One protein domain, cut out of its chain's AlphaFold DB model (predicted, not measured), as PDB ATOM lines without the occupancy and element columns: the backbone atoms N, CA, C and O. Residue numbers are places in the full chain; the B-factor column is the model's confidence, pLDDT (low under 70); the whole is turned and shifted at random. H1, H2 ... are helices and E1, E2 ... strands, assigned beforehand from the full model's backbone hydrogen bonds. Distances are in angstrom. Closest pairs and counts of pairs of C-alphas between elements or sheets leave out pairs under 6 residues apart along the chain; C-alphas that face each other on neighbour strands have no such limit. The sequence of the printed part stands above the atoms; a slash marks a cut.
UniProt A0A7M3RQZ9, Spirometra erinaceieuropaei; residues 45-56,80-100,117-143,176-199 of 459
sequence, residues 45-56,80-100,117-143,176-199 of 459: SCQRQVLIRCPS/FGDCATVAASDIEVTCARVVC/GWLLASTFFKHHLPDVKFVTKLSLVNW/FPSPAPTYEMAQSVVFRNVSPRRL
ATOM      1  N   SER A  45       0.120 -11.433  -9.135       41.66
ATOM      2  CA  SER A  45      -0.156 -11.933  -7.791       41.66
ATOM      3  C   SER A  45       0.405 -10.962  -6.753       41.66
ATOM      4  O   SER A  45       1.564 -10.555  -6.826       41.66
ATOM      5  N   CYS A  46      -0.422 -10.597  -5.771       48.72
ATOM      6  CA  CYS A  46      -0.098  -9.536  -4.810       48.72
ATOM      7  C   CYS A  46       1.133  -9.853  -3.926       48.72
ATOM      8  O   CYS A  46       1.721  -8.962  -3.327       48.72
ATOM      9  N   GLN A  47       1.578 -11.116  -3.930       50.47
ATOM     10  CA  GLN A  47       2.755 -11.696  -3.261       50.47
ATOM     11  C   GLN A  47       4.127 -11.099  -3.666       50.47
ATOM     12  O   GLN A  47       5.158 -11.716  -3.400       50.47
ATOM     13  N   ARG A  48       4.174  -9.970  -4.384       60.84
ATOM     14  CA  ARG A  48       5.416  -9.351  -4.893       60.84
ATOM     15  C   ARG A  48       5.521  -7.844  -4.662       60.84
ATOM     16  O   ARG A  48       6.554  -7.275  -5.001       60.84
ATOM     17  N   GLN A  49       4.491  -7.215  -4.095       66.44
ATOM     18  CA  GLN A  49       4.530  -5.793  -3.762       66.44
ATOM     19  C   GLN A  49       5.220  -5.588  -2.412       66.44
ATOM     20  O   GLN A  49       4.767  -6.115  -1.395       66.44
ATOM     21  N   VAL A  50       6.293  -4.802  -2.402       70.44
ATOM     22  CA  VAL A  50       6.954  -4.355  -1.172       70.44
ATOM     23  C   VAL A  50       6.296  -3.055  -0.720       70.44
ATOM     24  O   VAL A  50       6.279  -2.068  -1.459       70.44
ATOM     25  N   LEU A  51       5.714  -3.071   0.480       75.00
ATOM     26  CA  LEU A  51       5.031  -1.923   1.067       75.00
ATOM     27  C   LEU A  51       6.027  -1.105   1.894       75.00
ATOM     28  O   LEU A  51       6.487  -1.564   2.935       75.00
ATOM     29  N   ILE A  52       6.326   0.113   1.446       75.81
ATOM     30  CA  ILE A  52       7.150   1.076   2.181       75.81
ATOM     31  C   ILE A  52       6.199   2.079   2.838       75.81
ATOM     32  O   ILE A  52       5.643   2.958   2.177       75.81
ATOM     33  N   ARG A  53       5.986   1.914   4.146       76.69
ATOM     34  CA  ARG A  53       5.136   2.761   4.996       76.69
ATOM     35  C   ARG A  53       5.937   3.150   6.232       76.69
ATOM     36  O   ARG A  53       6.577   2.293   6.834       76.69
ATOM     37  N   CYS A  54       5.879   4.417   6.620       77.56
ATOM     38  CA  CYS A  54       6.468   4.853   7.883       77.56
ATOM     39  C   CYS A  54       5.741   4.221   9.080       77.56
ATOM     40  O   CYS A  54       4.510   4.108   9.035       77.56
ATOM     41  N   PRO A  55       6.453   3.845  10.161       68.50
ATOM     42  CA  PRO A  55       5.801   3.438  11.398       68.50
ATOM     43  C   PRO A  55       4.886   4.568  11.879       68.50
ATOM     44  O   PRO A  55       5.225   5.750  11.792       68.50
ATOM     45  N   SER A  56       3.694   4.216  12.354       57.53
ATOM     46  CA  SER A  56       2.706   5.199  12.791       57.53
ATOM     47  C   SER A  56       3.158   5.860  14.092       57.53
ATOM     48  O   SER A  56       2.953   5.304  15.172       57.53
ATOM     49  N   PHE A  80      -4.169  -5.585   5.322       39.22
ATOM     50  CA  PHE A  80      -4.827  -4.721   4.345       39.22
ATOM     51  C   PHE A  80      -5.051  -5.490   3.033       39.22
ATOM     52  O   PHE A  80      -4.235  -5.449   2.112       39.22
ATOM     53  N   GLY A  81      -6.180  -6.204   2.971       35.94
ATOM     54  CA  GLY A  81      -6.575  -7.056   1.841       35.94
ATOM     55  C   GLY A  81      -5.804  -8.380   1.748       35.94
ATOM     56  O   GLY A  81      -4.924  -8.673   2.558       35.94
ATOM     57  N   ASP A  82      -6.114  -9.186   0.727       33.72
ATOM     58  CA  ASP A  82      -5.509 -10.512   0.474       33.72
ATOM     59  C   ASP A  82      -4.097 -10.443  -0.140       33.72
ATOM     60  O   ASP A  82      -3.683 -11.252  -0.976       33.72
ATOM     61  N   CYS A  83      -3.336  -9.442   0.288       40.94
ATOM     62  CA  CYS A  83      -1.980  -9.161  -0.130       40.94
ATOM     63  C   CYS A  83      -1.059  -9.409   1.061       40.94
ATOM     64  O   CYS A  83      -1.006  -8.607   1.989       40.94
ATOM     65  N   ALA A  84      -0.339 -10.534   1.045       38.41
ATOM     66  CA  ALA A  84       0.674 -10.819   2.054       38.41
ATOM     67  C   ALA A  84       1.789  -9.769   1.960       38.41
ATOM     68  O   ALA A  84       2.658  -9.852   1.090       38.41
ATOM     69  N   THR A  85       1.738  -8.769   2.842       45.50
ATOM     70  CA  THR A  85       2.777  -7.754   2.992       45.50
ATOM     71  C   THR A  85       4.068  -8.445   3.397       45.50
ATOM     72  O   THR A  85       4.218  -8.861   4.547       45.50
ATOM     73  N   VAL A  86       5.007  -8.560   2.459       44.84
ATOM     74  CA  VAL A  86       6.400  -8.833   2.802       44.84
ATOM     75  C   VAL A  86       6.904  -7.573   3.495       44.84
ATOM     76  O   VAL A  86       7.309  -6.615   2.836       44.84
ATOM     77  N   ALA A  87       6.797  -7.557   4.826       45.50
ATOM     78  CA  ALA A  87       7.495  -6.589   5.652       45.50
ATOM     79  C   ALA A  87       8.978  -6.692   5.291       45.50
ATOM     80  O   ALA A  87       9.550  -7.785   5.285       45.50
ATOM     81  N   ALA A  88       9.577  -5.574   4.895       47.81
ATOM     82  CA  ALA A  88      10.942  -5.556   4.402       47.81
ATOM     83  C   ALA A  88      11.924  -5.551   5.582       47.81
ATOM     84  O   ALA A  88      12.610  -4.565   5.814       47.81
ATOM     85  N   SER A  89      11.983  -6.655   6.331       49.03
ATOM     86  CA  SER A  89      12.843  -6.812   7.517       49.03
ATOM     87  C   SER A  89      14.337  -6.587   7.230       49.03
ATOM     88  O   SER A  89      15.088  -6.272   8.143       49.03
ATOM     89  N   ASP A  90      14.743  -6.700   5.959       52.56
ATOM     90  CA  ASP A  90      16.101  -6.447   5.455       52.56
ATOM     91  C   ASP A  90      16.299  -5.008   4.904       52.56
ATOM     92  O   ASP A  90      17.291  -4.743   4.215       52.56
ATOM     93  N   ILE A  91      15.343  -4.089   5.107       66.19
ATOM     94  CA  ILE A  91      15.389  -2.704   4.603       66.19
ATOM     95  C   ILE A  91      15.026  -1.722   5.717       66.19
ATOM     96  O   ILE A  91      13.867  -1.579   6.098       66.19
ATOM     97  N   GLU A  92      16.025  -0.977   6.177       71.12
ATOM     98  CA  GLU A  92      15.817   0.188   7.032       71.12
ATOM     99  C   GLU A  92      15.149   1.321   6.230       71.12
ATOM    100  O   GLU A  92      15.622   1.706   5.158       71.12
ATOM    101  N   VAL A  93      14.026   1.841   6.734       77.25
ATOM    102  CA  VAL A  93      13.237   2.899   6.084       77.25
ATOM    103  C   VAL A  93      13.279   4.160   6.944       77.25
ATOM    104  O   VAL A  93      12.492   4.324   7.877       77.25
ATOM    105  N   THR A  94      14.191   5.074   6.618       81.88
ATOM    106  CA  THR A  94      14.260   6.397   7.252       81.88
ATOM    107  C   THR A  94      13.097   7.274   6.779       81.88
ATOM    108  O   THR A  94      12.881   7.447   5.580       81.88
ATOM    109  N   CYS A  95      12.349   7.857   7.716       85.50
ATOM    110  CA  CYS A  95      11.151   8.640   7.416       85.50
ATOM    111  C   CYS A  95      11.390  10.147   7.537       85.50
ATOM    112  O   CYS A  95      11.547  10.673   8.637       85.50
ATOM    113  N   ALA A  96      11.347  10.850   6.404       87.06
ATOM    114  CA  ALA A  96      11.352  12.308   6.377       87.06
ATOM    115  C   ALA A  96      10.020  12.861   6.921       87.06
ATOM    116  O   ALA A  96       8.949  12.547   6.399       87.06
ATOM    117  N   ARG A  97      10.086  13.710   7.954       88.19
ATOM    118  CA  ARG A  97       8.928  14.423   8.509       88.19
ATOM    119  C   ARG A  97       8.976  15.887   8.084       88.19
ATOM    120  O   ARG A  97       9.831  16.633   8.547       88.19
ATOM    121  N   VAL A  98       8.017  16.304   7.264       88.19
ATOM    122  CA  VAL A  98       7.769  17.718   6.947       88.19
ATOM    123  C   VAL A  98       6.620  18.214   7.825       88.19
ATOM    124  O   VAL A  98       5.606  17.529   7.957       88.19
ATOM    125  N   VAL A  99       6.771  19.391   8.435       89.88
ATOM    126  CA  VAL A  99       5.721  20.056   9.222       89.88
ATOM    127  C   VAL A  99       5.425  21.398   8.566       89.88
ATOM    128  O   VAL A  99       6.304  22.248   8.471       89.88
ATOM    129  N   CYS A 100       4.194  21.571   8.088       88.31
ATOM    130  CA  CYS A 100       3.725  22.827   7.509       88.31
ATOM    131  C   CYS A 100       2.881  23.557   8.555       88.31
ATOM    132  O   CYS A 100       1.881  23.011   9.018       88.31
ATOM    133  N   GLY A 117       9.955  14.097  -6.044       86.81
ATOM    134  CA  GLY A 117      11.329  13.682  -5.794       86.81
ATOM    135  C   GLY A 117      11.771  12.598  -6.771       86.81
ATOM    136  O   GLY A 117      10.952  12.018  -7.483       86.81
ATOM    137  N   TRP A 118      13.074  12.332  -6.805       88.81
ATOM    138  CA  TRP A 118      13.675  11.356  -7.712       88.81
ATOM    139  C   TRP A 118      13.863  10.003  -7.022       88.81
ATOM    140  O   TRP A 118      14.322   9.929  -5.883       88.81
ATOM    141  N   LEU A 119      13.534   8.916  -7.721       86.38
ATOM    142  CA  LEU A 119      13.732   7.557  -7.216       86.38
ATOM    143  C   LEU A 119      15.157   7.090  -7.530       86.38
ATOM    144  O   LEU A 119      15.504   6.867  -8.689       86.38
ATOM    145  N   LEU A 120      15.977   6.911  -6.493       86.19
ATOM    146  CA  LEU A 120      17.357   6.447  -6.633       86.19
ATOM    147  C   LEU A 120      17.395   4.974  -7.078       86.19
ATOM    148  O   LEU A 120      17.348   4.059  -6.257       86.19
ATOM    149  N   ALA A 121      17.482   4.746  -8.391       83.19
ATOM    150  CA  ALA A 121      17.335   3.430  -9.022       83.19
ATOM    151  C   ALA A 121      18.234   2.323  -8.423       83.19
ATOM    152  O   ALA A 121      17.835   1.157  -8.361       83.19
ATOM    153  N   SER A 122      19.430   2.678  -7.942       83.94
ATOM    154  CA  SER A 122      20.403   1.732  -7.383       83.94
ATOM    155  C   SER A 122      19.898   0.976  -6.148       83.94
ATOM    156  O   SER A 122      20.292  -0.175  -5.960       83.94
ATOM    157  N   THR A 123      18.996   1.545  -5.337       80.25
ATOM    158  CA  THR A 123      18.443   0.856  -4.154       80.25
ATOM    159  C   THR A 123      17.526  -0.301  -4.566       80.25
ATOM    160  O   THR A 123      17.695  -1.428  -4.097       80.25
ATOM    161  N   PHE A 124      16.628  -0.067  -5.526       79.19
ATOM    162  CA  PHE A 124      15.704  -1.073  -6.062       79.19
ATOM    163  C   PHE A 124      16.445  -2.230  -6.738       79.19
ATOM    164  O   PHE A 124      16.069  -3.388  -6.550       79.19
ATOM    165  N   PHE A 125      17.541  -1.946  -7.451       80.25
ATOM    166  CA  PHE A 125      18.409  -2.984  -8.015       80.25
ATOM    167  C   PHE A 125      19.219  -3.730  -6.939       80.25
ATOM    168  O   PHE A 125      19.263  -4.960  -6.961       80.25
ATOM    169  N   LYS A 126      19.809  -3.028  -5.957       80.12
ATOM    170  CA  LYS A 126      20.582  -3.629  -4.848       80.12
ATOM    171  C   LYS A 126      19.739  -4.607  -4.022       80.12
ATOM    172  O   LYS A 126      20.212  -5.700  -3.705       80.12
ATOM    173  N   HIS A 127      18.489  -4.246  -3.729       74.06
ATOM    174  CA  HIS A 127      17.553  -5.054  -2.936       74.06
ATOM    175  C   HIS A 127      16.598  -5.922  -3.793       74.06
ATOM    176  O   HIS A 127      15.816  -6.692  -3.244       74.06
ATOM    177  N   HIS A 128      16.711  -5.877  -5.131       75.38
ATOM    178  CA  HIS A 128      15.926  -6.667  -6.103       75.38
ATOM    179  C   HIS A 128      14.398  -6.509  -5.948       75.38
ATOM    180  O   HIS A 128      13.663  -7.499  -5.911       75.38
ATOM    181  N   LEU A 129      13.924  -5.264  -5.853       74.56
ATOM    182  CA  LEU A 129      12.525  -4.904  -5.581       74.56
ATOM    183  C   LEU A 129      11.739  -4.690  -6.896       74.56
ATOM    184  O   LEU A 129      12.003  -3.707  -7.589       74.56
ATOM    185  N   PRO A 130      10.785  -5.570  -7.275       71.44
ATOM    186  CA  PRO A 130      10.137  -5.505  -8.590       71.44
ATOM    187  C   PRO A 130       8.938  -4.548  -8.644       71.44
ATOM    188  O   PRO A 130       8.757  -3.821  -9.616       71.44
ATOM    189  N   ASP A 131       8.108  -4.560  -7.603       79.00
ATOM    190  CA  ASP A 131       6.891  -3.770  -7.469       79.00
ATOM    191  C   ASP A 131       6.945  -3.125  -6.072       79.00
ATOM    192  O   ASP A 131       6.998  -3.837  -5.065       79.00
ATOM    193  N   VAL A 132       6.970  -1.793  -5.988       78.88
ATOM    194  CA  VAL A 132       7.087  -1.053  -4.715       78.88
ATOM    195  C   VAL A 132       5.898  -0.120  -4.541       78.88
ATOM    196  O   VAL A 132       5.508   0.583  -5.470       78.88
ATOM    197  N   LYS A 133       5.319  -0.104  -3.340       84.44
ATOM    198  CA  LYS A 133       4.204   0.769  -2.968       84.44
ATOM    199  C   LYS A 133       4.638   1.675  -1.822       84.44
ATOM    200  O   LYS A 133       4.772   1.213  -0.691       84.44
ATOM    201  N   PHE A 134       4.845   2.951  -2.123       84.19
ATOM    202  CA  PHE A 134       5.109   3.991  -1.131       84.19
ATOM    203  C   PHE A 134       3.790   4.447  -0.514       84.19
ATOM    204  O   PHE A 134       2.807   4.618  -1.237       84.19
ATOM    205  N   VAL A 135       3.764   4.664   0.799       85.62
ATOM    206  CA  VAL A 135       2.625   5.258   1.509       85.62
ATOM    207  C   VAL A 135       3.081   6.540   2.190       85.62
ATOM    208  O   VAL A 135       3.811   6.497   3.181       85.62
ATOM    209  N   THR A 136       2.635   7.679   1.667       87.25
ATOM    210  CA  THR A 136       2.791   8.981   2.316       87.25
ATOM    211  C   THR A 136       1.588   9.231   3.221       87.25
ATOM    212  O   THR A 136       0.436   9.082   2.813       87.25
ATOM    213  N   LYS A 137       1.853   9.598   4.479       86.75
ATOM    214  CA  LYS A 137       0.819   9.941   5.457       86.75
ATOM    215  C   LYS A 137       0.824  11.440   5.724       86.75
ATOM    216  O   LYS A 137       1.849  11.992   6.113       86.75
ATOM    217  N   LEU A 138      -0.338  12.061   5.569       87.44
ATOM    218  CA  LEU A 138      -0.637  13.411   6.024       87.44
ATOM    219  C   LEU A 138      -1.531  13.321   7.268       87.44
ATOM    220  O   LEU A 138      -2.475  12.535   7.318       87.44
ATOM    221  N   SER A 139      -1.241  14.132   8.276       85.56
ATOM    222  CA  SER A 139      -2.030  14.231   9.507       85.56
ATOM    223  C   SER A 139      -2.091  15.685   9.938       85.56
ATOM    224  O   SER A 139      -1.036  16.311  10.079       85.56
ATOM    225  N   LEU A 140      -3.291  16.213  10.170       83.62
ATOM    226  CA  LEU A 140      -3.441  17.572  10.677       83.62
ATOM    227  C   LEU A 140      -3.141  17.566  12.179       83.62
ATOM    228  O   LEU A 140      -3.931  17.100  12.998       83.62
ATOM    229  N   VAL A 141      -1.943  18.037  12.526       75.19
ATOM    230  CA  VAL A 141      -1.535  18.268  13.913       75.19
ATOM    231  C   VAL A 141      -2.239  19.537  14.388       75.19
ATOM    232  O   VAL A 141      -2.165  20.554  13.707       75.19
ATOM    233  N   ASN A 142      -2.899  19.471  15.545       70.50
ATOM    234  CA  ASN A 142      -3.718  20.551  16.106       70.50
ATOM    235  C   ASN A 142      -4.897  20.948  15.190       70.50
ATOM    236  O   ASN A 142      -5.015  22.095  14.773       70.50
ATOM    237  N   TRP A 143      -5.794  19.993  14.913       71.31
ATOM    238  CA  TRP A 143      -7.082  20.207  14.218       71.31
ATOM    239  C   TRP A 143      -7.994  21.255  14.892       71.31
ATOM    240  O   TRP A 143      -8.878  21.804  14.241       71.31
ATOM    241  N   PHE A 176     -18.536  15.847  12.486       62.00
ATOM    242  CA  PHE A 176     -17.206  16.374  12.778       62.00
ATOM    243  C   PHE A 176     -16.272  15.210  13.135       62.00
ATOM    244  O   PHE A 176     -16.439  14.611  14.200       62.00
ATOM    245  N   PRO A 177     -15.253  14.901  12.308       60.22
ATOM    246  CA  PRO A 177     -14.359  13.782  12.568       60.22
ATOM    247  C   PRO A 177     -13.476  14.055  13.792       60.22
ATOM    248  O   PRO A 177     -12.465  14.758  13.727       60.22
ATOM    249  N   SER A 178     -13.865  13.451  14.913       58.31
ATOM    250  CA  SER A 178     -12.998  13.156  16.049       58.31
ATOM    251  C   SER A 178     -12.694  11.653  16.011       58.31
ATOM    252  O   SER A 178     -13.629  10.854  16.088       58.31
ATOM    253  N   PRO A 179     -11.428  11.217  15.852       66.75
ATOM    254  CA  PRO A 179     -10.187  11.990  15.934       66.75
ATOM    255  C   PRO A 179      -9.829  12.769  14.656       66.75
ATOM    256  O   PRO A 179     -10.333  12.491  13.570       66.75
ATOM    257  N   ALA A 180      -8.872  13.694  14.802       70.69
ATOM    258  CA  ALA A 180      -8.333  14.538  13.735       70.69
ATOM    259  C   ALA A 180      -7.986  13.756  12.445       70.69
ATOM    260  O   ALA A 180      -7.352  12.693  12.516       70.69
ATOM    261  N   PRO A 181      -8.336  14.283  11.255       75.94
ATOM    262  CA  PRO A 181      -8.249  13.535  10.009       75.94
ATOM    263  C   PRO A 181      -6.801  13.205   9.618       75.94
ATOM    264  O   PRO A 181      -5.919  14.071   9.565       75.94
ATOM    265  N   THR A 182      -6.565  11.932   9.281       80.88
ATOM    266  CA  THR A 182      -5.304  11.478   8.682       80.88
ATOM    267  C   THR A 182      -5.543  10.848   7.320       80.88
ATOM    268  O   THR A 182      -6.292   9.877   7.210       80.88
ATOM    269  N   TYR A 183      -4.857  11.360   6.306       83.00
ATOM    270  CA  TYR A 183      -4.955  10.918   4.920       83.00
ATOM    271  C   TYR A 183      -3.722  10.082   4.567       83.00
ATOM    272  O   TYR A 183      -2.591  10.511   4.796       83.00
ATOM    273  N   GLU A 184      -3.919   8.893   4.000       84.94
ATOM    274  CA  GLU A 184      -2.825   8.046   3.509       84.94
ATOM    275  C   GLU A 184      -2.924   7.922   1.984       84.94
ATOM    276  O   GLU A 184      -3.842   7.296   1.456       84.94
ATOM    277  N   MET A 185      -1.975   8.533   1.270       82.88
ATOM    278  CA  MET A 185      -1.854   8.414  -0.183       82.88
ATOM    279  C   MET A 185      -0.845   7.313  -0.502       82.88
ATOM    280  O   MET A 185       0.271   7.306   0.017       82.88
ATOM    281  N   ALA A 186      -1.219   6.379  -1.376       83.69
ATOM    282  CA  ALA A 186      -0.337   5.296  -1.785       83.69
ATOM    283  C   ALA A 186       0.027   5.389  -3.271       83.69
ATOM    284  O   ALA A 186      -0.853   5.393  -4.130       83.69
ATOM    285  N   GLN A 187       1.324   5.408  -3.567       83.88
ATOM    286  CA  GLN A 187       1.872   5.493  -4.920       83.88
ATOM    287  C   GLN A 187       2.605   4.188  -5.252       83.88
ATOM    288  O   GLN A 187       3.513   3.772  -4.531       83.88
ATOM    289  N   SER A 188       2.200   3.514  -6.330       83.44
ATOM    290  CA  SER A 188       2.794   2.247  -6.774       83.44
ATOM    291  C   SER A 188       3.727   2.450  -7.965       83.44
ATOM    292  O   SER A 188       3.293   2.927  -9.013       83.44
ATOM    293  N   VAL A 189       4.975   2.008  -7.831       82.81
ATOM    294  CA  VAL A 189       6.007   2.048  -8.871       82.81
ATOM    295  C   VAL A 189       6.359   0.619  -9.283       82.81
ATOM    296  O   VAL A 189       6.579  -0.252  -8.440       82.81
ATOM    297  N   VAL A 190       6.384   0.366 -10.593       79.19
ATOM    298  CA  VAL A 190       6.543  -0.972 -11.182       79.19
ATOM    299  C   VAL A 190       7.834  -1.024 -11.995       79.19
ATOM    300  O   VAL A 190       7.880  -0.562 -13.139       79.19
ATOM    301  N   PHE A 191       8.876  -1.627 -11.428       75.38
ATOM    302  CA  PHE A 191      10.165  -1.804 -12.089       75.38
ATOM    303  C   PHE A 191      10.114  -3.014 -13.023       75.38
ATOM    304  O   PHE A 191      10.375  -4.164 -12.658       75.38
ATOM    305  N   ARG A 192       9.760  -2.749 -14.283       64.88
ATOM    306  CA  ARG A 192       9.865  -3.741 -15.361       64.88
ATOM    307  C   ARG A 192      11.327  -4.209 -15.461       64.88
ATOM    308  O   ARG A 192      12.248  -3.422 -15.294       64.88
ATOM    309  N   ASN A 193      11.518  -5.501 -15.719       58.75
ATOM    310  CA  ASN A 193      12.810  -6.200 -15.815       58.75
ATOM    311  C   ASN A 193      13.608  -6.403 -14.509       58.75
ATOM    312  O   ASN A 193      14.561  -7.181 -14.532       58.75
ATOM    313  N   VAL A 194      13.203  -5.855 -13.353       61.88
ATOM    314  CA  VAL A 194      13.746  -6.324 -12.063       61.88
ATOM    315  C   VAL A 194      13.161  -7.703 -11.760       61.88
ATOM    316  O   VAL A 194      12.012  -7.840 -11.341       61.88
ATOM    317  N   SER A 195      13.944  -8.761 -11.982       57.09
ATOM    318  CA  SER A 195      13.589 -10.083 -11.471       57.09
ATOM    319  C   SER A 195      13.797 -10.093  -9.953       57.09
ATOM    320  O   SER A 195      14.931  -9.872  -9.524       57.09
ATOM    321  N   PRO A 196      12.773 -10.376  -9.125       58.12
ATOM    322  CA  PRO A 196      12.985 -10.478  -7.689       58.12
ATOM    323  C   PRO A 196      13.969 -11.606  -7.384       58.12
ATOM    324  O   PRO A 196      13.884 -12.693  -7.978       58.12
ATOM    325  N   ARG A 197      14.852 -11.393  -6.398       55.09
ATOM    326  CA  ARG A 197      15.576 -12.505  -5.767       55.09
ATOM    327  C   ARG A 197      14.549 -13.553  -5.351       55.09
ATOM    328  O   ARG A 197      13.537 -13.230  -4.731       55.09
ATOM    329  N   ARG A 198      14.799 -14.822  -5.690       50.44
ATOM    330  CA  ARG A 198      13.929 -15.945  -5.305       50.44
ATOM    331  C   ARG A 198      14.098 -16.246  -3.808       50.44
ATOM    332  O   ARG A 198      14.670 -17.266  -3.443       50.44
ATOM    333  N   LEU A 199      13.610 -15.337  -2.959       51.81
ATOM    334  CA  LEU A 199      13.607 -15.441  -1.492       51.81
ATOM    335  C   LEU A 199      12.809 -16.661  -1.016       51.81
ATOM    336  O   LEU A 199      13.189 -17.314  -0.048       51.81
TER     337      LEU A 199
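What this domain is: This is residues 45 to 56, 80 to 100, 117 to 143 and 176 to 199 of the 459 residues of a protein of Spirometra erinaceieuropaei (UniProt A0A7M3RQZ9). With little regular structure, the domain is a narrow ribbon of two long strands, E2 and E3, with short strand E1 beside E2, small helix H1 near the end where E2 begins, and long loops. The printed part has 84 residues, under half in named elements, which run E1, H1, E2, E3; the class is mixed. The sheet, order E1, E2, E3, is mixed. The whole is loose, with a radius of gyration of the C-alphas of 15.2 A, and spans 47 by 30 by 21 A.

How they stand to each other: Inner strand E2, residues 131 to 139, is antiparallel to edge strand E3, residues 182 to 190, at 162 degrees; N 134 and O 187, 2.9 A apart, are within hydrogen-bond range. Edge strand E1, residues 49 to 53, is parallel to E2 at 23 degrees, with N 52 and O 133 within range at 2.9 A. H1, residues 121 to 127, has a tight link to E2, is not on the sheet and is apart from E3; its O i to N i+4 pairs are all within range.

Where its parts are: E1, 12.3 A long, begins at C-alpha 49 (4.530, -5.793, -3.762). H1 measures 10.4 A, E2 and E3 26.3 A each; E3 ends at C-alpha 190 (6.543, -0.972, -11.182).

The domain as a whole: Residues 57 to 79, 101 to 116 and 144 to 175 are cut out, with C-alpha gaps of 15.0, 17.8 and 10.9 A. Mean pLDDT of the printed part is 70.6; residues under 70 include 80 to 91 and 192 to 199.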